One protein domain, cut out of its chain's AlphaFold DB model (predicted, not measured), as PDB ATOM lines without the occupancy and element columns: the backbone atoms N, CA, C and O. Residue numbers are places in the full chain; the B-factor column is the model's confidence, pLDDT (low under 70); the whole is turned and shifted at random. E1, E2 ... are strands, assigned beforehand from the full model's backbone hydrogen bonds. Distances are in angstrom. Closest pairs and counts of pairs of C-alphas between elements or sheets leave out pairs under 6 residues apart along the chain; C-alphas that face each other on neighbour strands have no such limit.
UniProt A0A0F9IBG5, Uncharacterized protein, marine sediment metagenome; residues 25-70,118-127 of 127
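This is residues 25 to 70 and 118 to 127 of the 127 residues of an uncharacterized protein of marine sediment metagenome (UniProt A0A0F9IBG5). With little regular structure, this is mostly loop around a short, two-stranded antiparallel ribbon, E1 beside E2. The long unnamed stretch 39 to 70 runs out and folds back along one side of the ribbon, and residues 25 to 35 lie on the other. The printed part has 56 residues, with no named helix and two strands, E1 then E2, holding 8 residues; the class is all strand. It is only just compact, close to loose, with a radius of gyration of the C-alphas of 12.1 A and spans of 34 by 27 by 16 A.

E2, residues 121 to 125, measures 13.2 A and ends at C-alpha 125, (-52.938, -32.297, -42.001). E1, residues 36 to 38, begins at C-alpha 36, (-54.233, -29.955, -45.601).

E1 and E2 are antiparallel neighbours, their directions 144 degrees apart. C-alphas 38 and 123 face each other at 4.4 A. N 124 and O 37, 2.8 A apart, are within hydrogen-bond range.

The farthest C-alphas, of Glu 48 and Asp 64, are 34.0 A apart. Residues 71 to 117 are not printed; C-alphas 70 and 118 are 13.3 A apart across the cut. Residues 30 to 33 have pLDDT under 70.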
ATOM      1  N   THR A  25     -52.513 -34.310 -60.908       90.38
ATOM      2  CA  THR A  25     -52.644 -34.082 -59.461       90.38
ATOM      3  C   THR A  25     -53.648 -32.960 -59.204       90.38
ATOM      4  O   THR A  25     -53.406 -31.824 -59.618       90.38
ATOM      5  N   PRO A  26     -54.770 -33.225 -58.512       88.25
ATOM      6  CA  PRO A  26     -55.742 -32.181 -58.212       88.25
ATOM      7  C   PRO A  26     -55.150 -31.180 -57.219       88.25
ATOM      8  O   PRO A  26     -54.445 -31.582 -56.290       88.25
ATOM      9  N   SER A  27     -55.465 -29.891 -57.361       86.12
ATOM     10  CA  SER A  27     -55.040 -28.879 -56.385       86.12
ATOM     11  C   SER A  27     -55.654 -29.155 -55.009       86.12
ATOM     12  O   SER A  27     -56.784 -29.644 -54.943       86.12
ATOM     13  N   LEU A  28     -54.960 -28.811 -53.919       81.31
ATOM     14  CA  LEU A  28     -55.480 -28.996 -52.554       81.31
ATOM     15  C   LEU A  28     -56.875 -28.376 -52.378       81.31
ATOM     16  O   LEU A  28     -57.784 -29.053 -51.912       81.31
ATOM     17  N   ALA A  29     -57.073 -27.147 -52.870       73.50
ATOM     18  CA  ALA A  29     -58.366 -26.460 -52.831       73.50
ATOM     19  C   ALA A  29     -59.477 -27.237 -53.566       73.50
ATOM     20  O   ALA A  29     -60.617 -27.300 -53.118       73.50
ATOM     21  N   THR A  30     -59.151 -27.877 -54.692       63.66
ATOM     22  CA  THR A  30     -60.120 -28.660 -55.481       63.66
ATOM     23  C   THR A  30     -60.361 -30.071 -54.955       63.66
ATOM     24  O   THR A  30     -61.293 -30.727 -55.408       63.66
ATOM     25  N   GLN A  31     -59.556 -30.556 -54.006       65.56
ATOM     26  CA  GLN A  31     -59.773 -31.871 -53.393       65.56
ATOM     27  C   GLN A  31     -60.951 -31.876 -52.402       65.56
ATOM     28  O   GLN A  31     -61.249 -32.918 -51.824       65.56
ATOM     29  N   GLY A  32     -61.650 -30.745 -52.234       54.12
ATOM     30  CA  GLY A  32     -62.868 -30.636 -51.425       54.12
ATOM     31  C   GLY A  32     -62.614 -30.801 -49.930       54.12
ATOM     32  O   GLY A  32     -63.534 -31.111 -49.177       54.12
ATOM     33  N   ARG A  33     -61.352 -30.654 -49.516       62.25
ATOM     34  CA  ARG A  33     -60.900 -30.870 -48.153       62.25
ATOM     35  C   ARG A  33     -59.878 -29.806 -47.788       62.25
ATOM     36  O   ARG A  33     -58.700 -29.948 -48.105       62.25
ATOM     37  N   ASP A  34     -60.310 -28.812 -47.021       74.62
ATOM     38  CA  ASP A  34     -59.439 -27.858 -46.311       74.62
ATOM     39  C   ASP A  34     -58.684 -28.541 -45.147       74.62
ATOM     40  O   ASP A  34     -58.399 -27.955 -44.110       74.62
ATOM     41  N   GLU A  35     -58.413 -29.841 -45.286       86.75
ATOM     42  CA  GLU A  35     -57.786 -30.697 -44.286       86.75
ATOM     43  C   GLU A  35     -56.261 -30.589 -44.332       86.75
ATOM     44  O   GLU A  35     -55.613 -31.025 -43.386       86.75
ATOM     45  N   TYR A  36     -55.680 -30.031 -45.402       90.62
ATOM     46  CA  TYR A  36     -54.233 -29.955 -45.601       90.62
ATOM     47  C   TYR A  36     -53.768 -28.571 -46.037       90.62
ATOM     48  O   TYR A  36     -54.430 -27.890 -46.817       90.62
ATOM     49  N   ILE A  37     -52.566 -28.206 -45.599       92.62
ATOM     50  CA  ILE A  37     -51.898 -26.962 -45.982       92.62
ATOM     51  C   ILE A  37     -50.429 -27.212 -46.330       92.62
ATOM     52  O   ILE A  37     -49.804 -28.120 -45.787       92.62
ATOM     53  N   GLU A  38     -49.862 -26.414 -47.233       93.62
ATOM     54  CA  GLU A  38     -48.435 -26.477 -47.573       93.62
ATOM     55  C   GLU A  38     -47.549 -26.011 -46.413       93.62
ATOM     56  O   GLU A  38     -47.822 -24.996 -45.771       93.62
ATOM     57  N   VAL A  39     -46.454 -26.736 -46.178       94.19
ATOM     58  CA  VAL A  39     -45.522 -26.499 -45.067       94.19
ATOM     59  C   VAL A  39     -44.397 -25.556 -45.502       94.19
ATOM     60  O   VAL A  39     -43.264 -25.977 -45.732       94.19
ATOM     61  N   ASN A  40     -44.747 -24.283 -45.685       94.19
ATOM     62  CA  ASN A  40     -43.915 -23.233 -46.289       94.19
ATOM     63  C   ASN A  40     -43.550 -22.087 -45.320       94.19
ATOM     64  O   ASN A  40     -43.208 -20.995 -45.768       94.19
ATOM     65  N   GLY A  41     -43.668 -22.289 -44.004       93.12
ATOM     66  CA  GLY A  41     -43.365 -21.246 -43.015       93.12
ATOM     67  C   GLY A  41     -44.508 -20.277 -42.686       93.12
ATOM     68  O   GLY A  41     -44.295 -19.328 -41.935       93.12
ATOM     69  N   GLN A  42     -45.706 -20.467 -43.250       93.88
ATOM     70  CA  GLN A  42     -46.841 -19.567 -43.016       93.88
ATOM     71  C   GLN A  42     -47.452 -19.690 -41.609       93.88
ATOM     72  O   GLN A  42     -47.260 -20.675 -40.899       93.88
ATOM     73  N   THR A  43     -48.253 -18.697 -41.221       96.31
ATOM     74  CA  THR A  43     -49.184 -18.826 -40.091       96.31
ATOM     75  C   THR A  43     -50.476 -19.466 -40.583       96.31
ATOM     76  O   THR A  43     -51.045 -19.016 -41.576       96.31
ATOM     77  N   ILE A  44     -50.970 -20.490 -39.888       94.62
ATOM     78  CA  ILE A  44     -52.272 -21.091 -40.201       94.62
ATOM     79  C   ILE A  44     -53.384 -20.129 -39.770       94.62
ATOM     80  O   ILE A  44     -53.426 -19.708 -38.618       94.62
ATOM     81  N   ASN A  45     -54.300 -19.809 -40.682       93.38
ATOM     82  CA  ASN A  45     -55.491 -19.003 -40.409       93.38
ATOM     83  C   ASN A  45     -56.751 -19.819 -40.729       93.38
ATOM     84  O   ASN A  45     -57.321 -19.702 -41.811       93.38
ATOM     85  N   ASP A  46     -57.130 -20.691 -39.800       91.75
ATOM     86  CA  ASP A  46     -58.283 -21.581 -39.909       91.75
ATOM     87  C   ASP A  46     -58.841 -21.855 -38.512       91.75
ATOM     88  O   ASP A  46     -58.273 -22.635 -37.751       91.75
ATOM     89  N   VAL A  47     -59.959 -21.212 -38.173       93.62
ATOM     90  CA  VAL A  47     -60.572 -21.277 -36.836       93.62
ATOM     91  C   VAL A  47     -61.027 -22.685 -36.433       93.62
ATOM     92  O   VAL A  47     -61.165 -22.963 -35.244       93.62
ATOM     93  N   GLU A  48     -61.243 -23.583 -37.394       90.31
ATOM     94  CA  GLU A  48     -61.639 -24.969 -37.129       90.31
ATOM     95  C   GLU A  48     -60.434 -25.894 -36.895       90.31
ATOM     96  O   GLU A  48     -60.599 -27.034 -36.459       90.31
ATOM     97  N   SER A  49     -59.219 -25.422 -37.192       91.94
ATOM     98  CA  SER A  49     -57.980 -26.162 -36.978       91.94
ATOM     99  C   SER A  49     -57.461 -25.969 -35.548       91.94
ATOM    100  O   SER A  49     -57.396 -24.837 -35.060       91.94
ATOM    101  N   PRO A  50     -56.958 -27.027 -34.882       94.62
ATOM    102  CA  PRO A  50     -56.241 -26.884 -33.614       94.62
ATOM    103  C   PRO A  50     -54.927 -26.098 -33.755       94.62
ATOM    104  O   PRO A  50     -54.332 -25.720 -32.749       94.62
ATOM    105  N   TYR A  51     -54.461 -25.851 -34.984       95.06
ATOM    106  CA  TYR A  51     -53.265 -25.065 -35.275       95.06
ATOM    107  C   TYR A  51     -53.569 -23.619 -35.682       95.06
ATOM    108  O   TYR A  51     -52.676 -22.935 -36.179       95.06
ATOM    109  N   ASN A  52     -54.798 -23.127 -35.494       96.25
ATOM    110  CA  ASN A  52     -55.125 -21.738 -35.801       96.25
ATOM    111  C   ASN A  52     -54.169 -20.751 -35.104       96.25
ATOM    112  O   ASN A  52     -53.963 -20.823 -33.894       96.25
ATOM    113  N   GLY A  53     -53.600 -19.818 -35.863       96.81
ATOM    114  CA  GLY A  53     -52.637 -18.825 -35.384       96.81
ATOM    115  C   GLY A  53     -51.212 -19.349 -35.170       96.81
ATOM    116  O   GLY A  53     -50.336 -18.569 -34.801       96.81
ATOM    117  N   VAL A  54     -50.945 -20.638 -35.407       95.56
ATOM    118  CA  VAL A  54     -49.610 -21.232 -35.245       95.56
ATOM    119  C   VAL A  54     -48.773 -21.019 -36.508       95.56
ATOM    120  O   VAL A  54     -49.247 -21.236 -37.625       95.56
ATOM    121  N   ILE A  55     -47.507 -20.630 -36.328       95.06
ATOM    122  CA  ILE A  55     -46.497 -20.608 -37.395       95.06
ATOM    123  C   ILE A  55     -45.978 -22.033 -37.595       95.06
ATOM    124  O   ILE A  55     -45.438 -22.636 -36.665       95.06
ATOM    125  N   ILE A  56     -46.131 -22.572 -38.802       92.69
ATOM    126  CA  ILE A  56     -45.596 -23.892 -39.161       92.69
ATOM    127  C   ILE A  56     -44.165 -23.775 -39.696       92.69
ATOM    128  O   ILE A  56     -43.761 -22.697 -40.128       92.69
ATOM    129  N   PRO A  57     -43.360 -24.855 -39.678       92.12
ATOM    130  CA  PRO A  57     -42.033 -24.819 -40.286       92.12
ATOM    131  C   PRO A  57     -42.095 -24.598 -41.806       92.12
ATOM    132  O   PRO A  57     -43.116 -24.841 -42.448       92.12
ATOM    133  N   ASP A  58     -40.970 -24.184 -42.386       92.38
ATOM    134  CA  ASP A  58     -40.735 -24.255 -43.832       92.38
ATOM    135  C   ASP A  58     -39.920 -25.513 -44.156       92.38
ATOM    136  O   ASP A  58     -38.765 -25.656 -43.737       92.38
ATOM    137  N   LEU A  59     -40.549 -26.444 -44.872       92.06
ATOM    138  CA  LEU A  59     -39.937 -27.688 -45.340       92.06
ATOM    139  C   LEU A  59     -39.710 -27.708 -46.857       92.06
ATOM    140  O   LEU A  59     -38.993 -28.585 -47.344       92.06
ATOM    141  N   ILE A  60     -40.329 -26.793 -47.607       90.75
ATOM    142  CA  ILE A  60     -40.368 -26.851 -49.073       90.75
ATOM    143  C   ILE A  60     -39.179 -26.090 -49.661       90.75
ATOM    144  O   ILE A  60     -38.547 -26.604 -50.585       90.75
ATOM    145  N   GLY A  61     -38.815 -24.935 -49.085       87.06
ATOM    146  CA  GLY A  61     -37.685 -24.114 -49.528       87.06
ATOM    147  C   GLY A  61     -37.696 -23.760 -51.027       87.06
ATOM    148  O   GLY A  61     -38.586 -24.125 -51.793       87.06
ATOM    149  N   THR A  62     -36.671 -23.044 -51.483       87.44
ATOM    150  CA  THR A  62     -36.485 -22.682 -52.908       87.44
ATOM    151  C   THR A  62     -35.131 -23.127 -53.471       87.44
ATOM    152  O   THR A  62     -34.930 -23.125 -54.683       87.44
ATOM    153  N   SER A  63     -34.222 -23.579 -52.604       85.94
ATOM    154  CA  SER A  63     -32.854 -24.017 -52.901       85.94
ATOM    155  C   SER A  63     -32.482 -25.231 -52.044       85.94
ATOM    156  O   SER A  63     -33.125 -25.495 -51.029       85.94
ATOM    157  N   ASP A  64     -31.400 -25.936 -52.371       81.19
ATOM    158  CA  ASP A  64     -30.941 -27.086 -51.566       81.19
ATOM    159  C   ASP A  64     -30.456 -26.698 -50.161       81.19
ATOM    160  O   ASP A  64     -30.435 -27.526 -49.257       81.19
ATOM    161  N   THR A  65     -30.132 -25.422 -49.942       79.38
ATOM    162  CA  THR A  65     -29.804 -24.884 -48.613       79.38
ATOM    163  C   THR A  65     -31.041 -24.629 -47.747       79.38
ATOM    164  O   THR A  65     -30.946 -24.602 -46.519       79.38
ATOM    165  N   THR A  66     -32.210 -24.434 -48.365       84.75
ATOM    166  CA  THR A  66     -33.464 -24.107 -47.670       84.75
ATOM    167  C   THR A  66     -34.402 -25.307 -47.568       84.75
ATOM    168  O   THR A  66     -35.030 -25.474 -46.521       84.75
ATOM    169  N   ARG A  67     -34.404 -26.196 -48.572       87.75
ATOM    170  CA  ARG A  67     -35.058 -27.514 -48.541       87.75
ATOM    171  C   ARG A  67     -34.596 -28.332 -47.338       87.75
ATOM    172  O   ARG A  67     -33.456 -28.223 -46.883       87.75
ATOM    173  N   LYS A  68     -35.497 -29.151 -46.795       86.00
ATOM    174  CA  LYS A  68     -35.243 -29.933 -45.578       86.00
ATOM    175  C   LYS A  68     -35.415 -31.423 -45.850       86.00
ATOM    176  O   LYS A  68     -36.447 -31.852 -46.359       86.00
ATOM    177  N   PHE A  69     -34.427 -32.212 -45.434       85.88
ATOM    178  CA  PHE A  69     -34.626 -33.639 -45.192       85.88
ATOM    179  C   PHE A  69     -35.283 -33.837 -43.823       85.88
ATOM    180  O   PHE A  69     -34.950 -33.143 -42.859       85.88
ATOM    181  N   LEU A  70     -36.203 -34.797 -43.737       87.31
ATOM    182  CA  LEU A  70     -36.836 -35.185 -42.480       87.31
ATOM    183  C   LEU A  70     -36.050 -36.319 -41.818       87.31
ATOM    184  O   LEU A  70     -35.520 -37.201 -42.490       87.31
ATOM    185  N   TYR A 118     -35.498 -36.846 -55.079       90.75
ATOM    186  CA  TYR A 118     -36.712 -36.375 -55.726       90.75
ATOM    187  C   TYR A 118     -37.437 -35.431 -54.768       90.75
ATOM    188  O   TYR A 118     -37.627 -35.761 -53.597       90.75
ATOM    189  N   THR A 119     -37.807 -34.247 -55.252       92.56
ATOM    190  CA  THR A 119     -38.434 -33.218 -54.418       92.56
ATOM    191  C   THR A 119     -39.948 -33.274 -54.541       92.56
ATOM    192  O   THR A 119     -40.503 -33.464 -55.622       92.56
ATOM    193  N   VAL A 120     -40.617 -33.110 -53.406       94.12
ATOM    194  CA  VAL A 120     -42.075 -33.077 -53.295       94.12
ATOM    195  C   VAL A 120     -42.482 -31.875 -52.457       94.12
ATOM    196  O   VAL A 120     -41.687 -31.363 -51.667       94.12
ATOM    197  N   VAL A 121     -43.725 -31.429 -52.613       94.12
ATOM    198  CA  VAL A 121     -44.295 -30.405 -51.738       94.12
ATOM    199  C   VAL A 121     -44.758 -31.087 -50.460       94.12
ATOM    200  O   VAL A 121     -45.501 -32.063 -50.512       94.12
ATOM    201  N   TRP A 122     -44.321 -30.594 -49.308       94.81
ATOM    202  CA  TRP A 122     -44.778 -31.103 -48.021       94.81
ATOM    203  C   TRP A 122     -46.105 -30.456 -47.640       94.81
ATOM    204  O   TRP A 122     -46.228 -29.230 -47.670       94.81
ATOM    205  N   ILE A 123     -47.080 -31.276 -47.255       93.94
ATOM    206  CA  ILE A 123     -48.376 -30.823 -46.741       93.94
ATOM    207  C   ILE A 123     -48.603 -31.347 -45.322       93.94
ATOM    208  O   ILE A 123     -48.220 -32.471 -45.005       93.94
ATOM    209  N   LEU A 124     -49.219 -30.532 -44.472       93.81
ATOM    210  CA  LEU A 124     -49.571 -30.847 -43.089       93.81
ATOM    211  C   LEU A 124     -51.079 -31.038 -42.981       93.81
ATOM    212  O   LEU A 124     -51.824 -30.168 -43.430       93.81
ATOM    213  N   ARG A 125     -51.523 -32.127 -42.343       93.06
ATOM    214  CA  ARG A 125     -52.938 -32.297 -42.001       93.06
ATOM    215  C   ARG A 125     -53.318 -31.387 -40.834       93.06
ATOM    216  O   ARG A 125     -52.753 -31.516 -39.749       93.06
ATOM    217  N   ILE A 126     -54.311 -30.533 -41.042       92.06
ATOM    218  CA  ILE A 126     -54.818 -29.563 -40.072       92.06
ATOM    219  C   ILE A 126     -56.252 -29.859 -39.600       92.06
ATOM    220  O   ILE A 126     -56.623 -29.351 -38.548       92.06
ATOM    221  N   LYS A 127     -57.039 -30.691 -40.307       88.12
ATOM    222  CA  LYS A 127     -58.428 -31.057 -39.936       88.12
ATOM    223  C   LYS A 127     -58.798 -32.495 -40.291       88.12
ATOM    224  O   LYS A 127     -58.189 -33.074 -41.217       88.12
TER     225      LYS A 127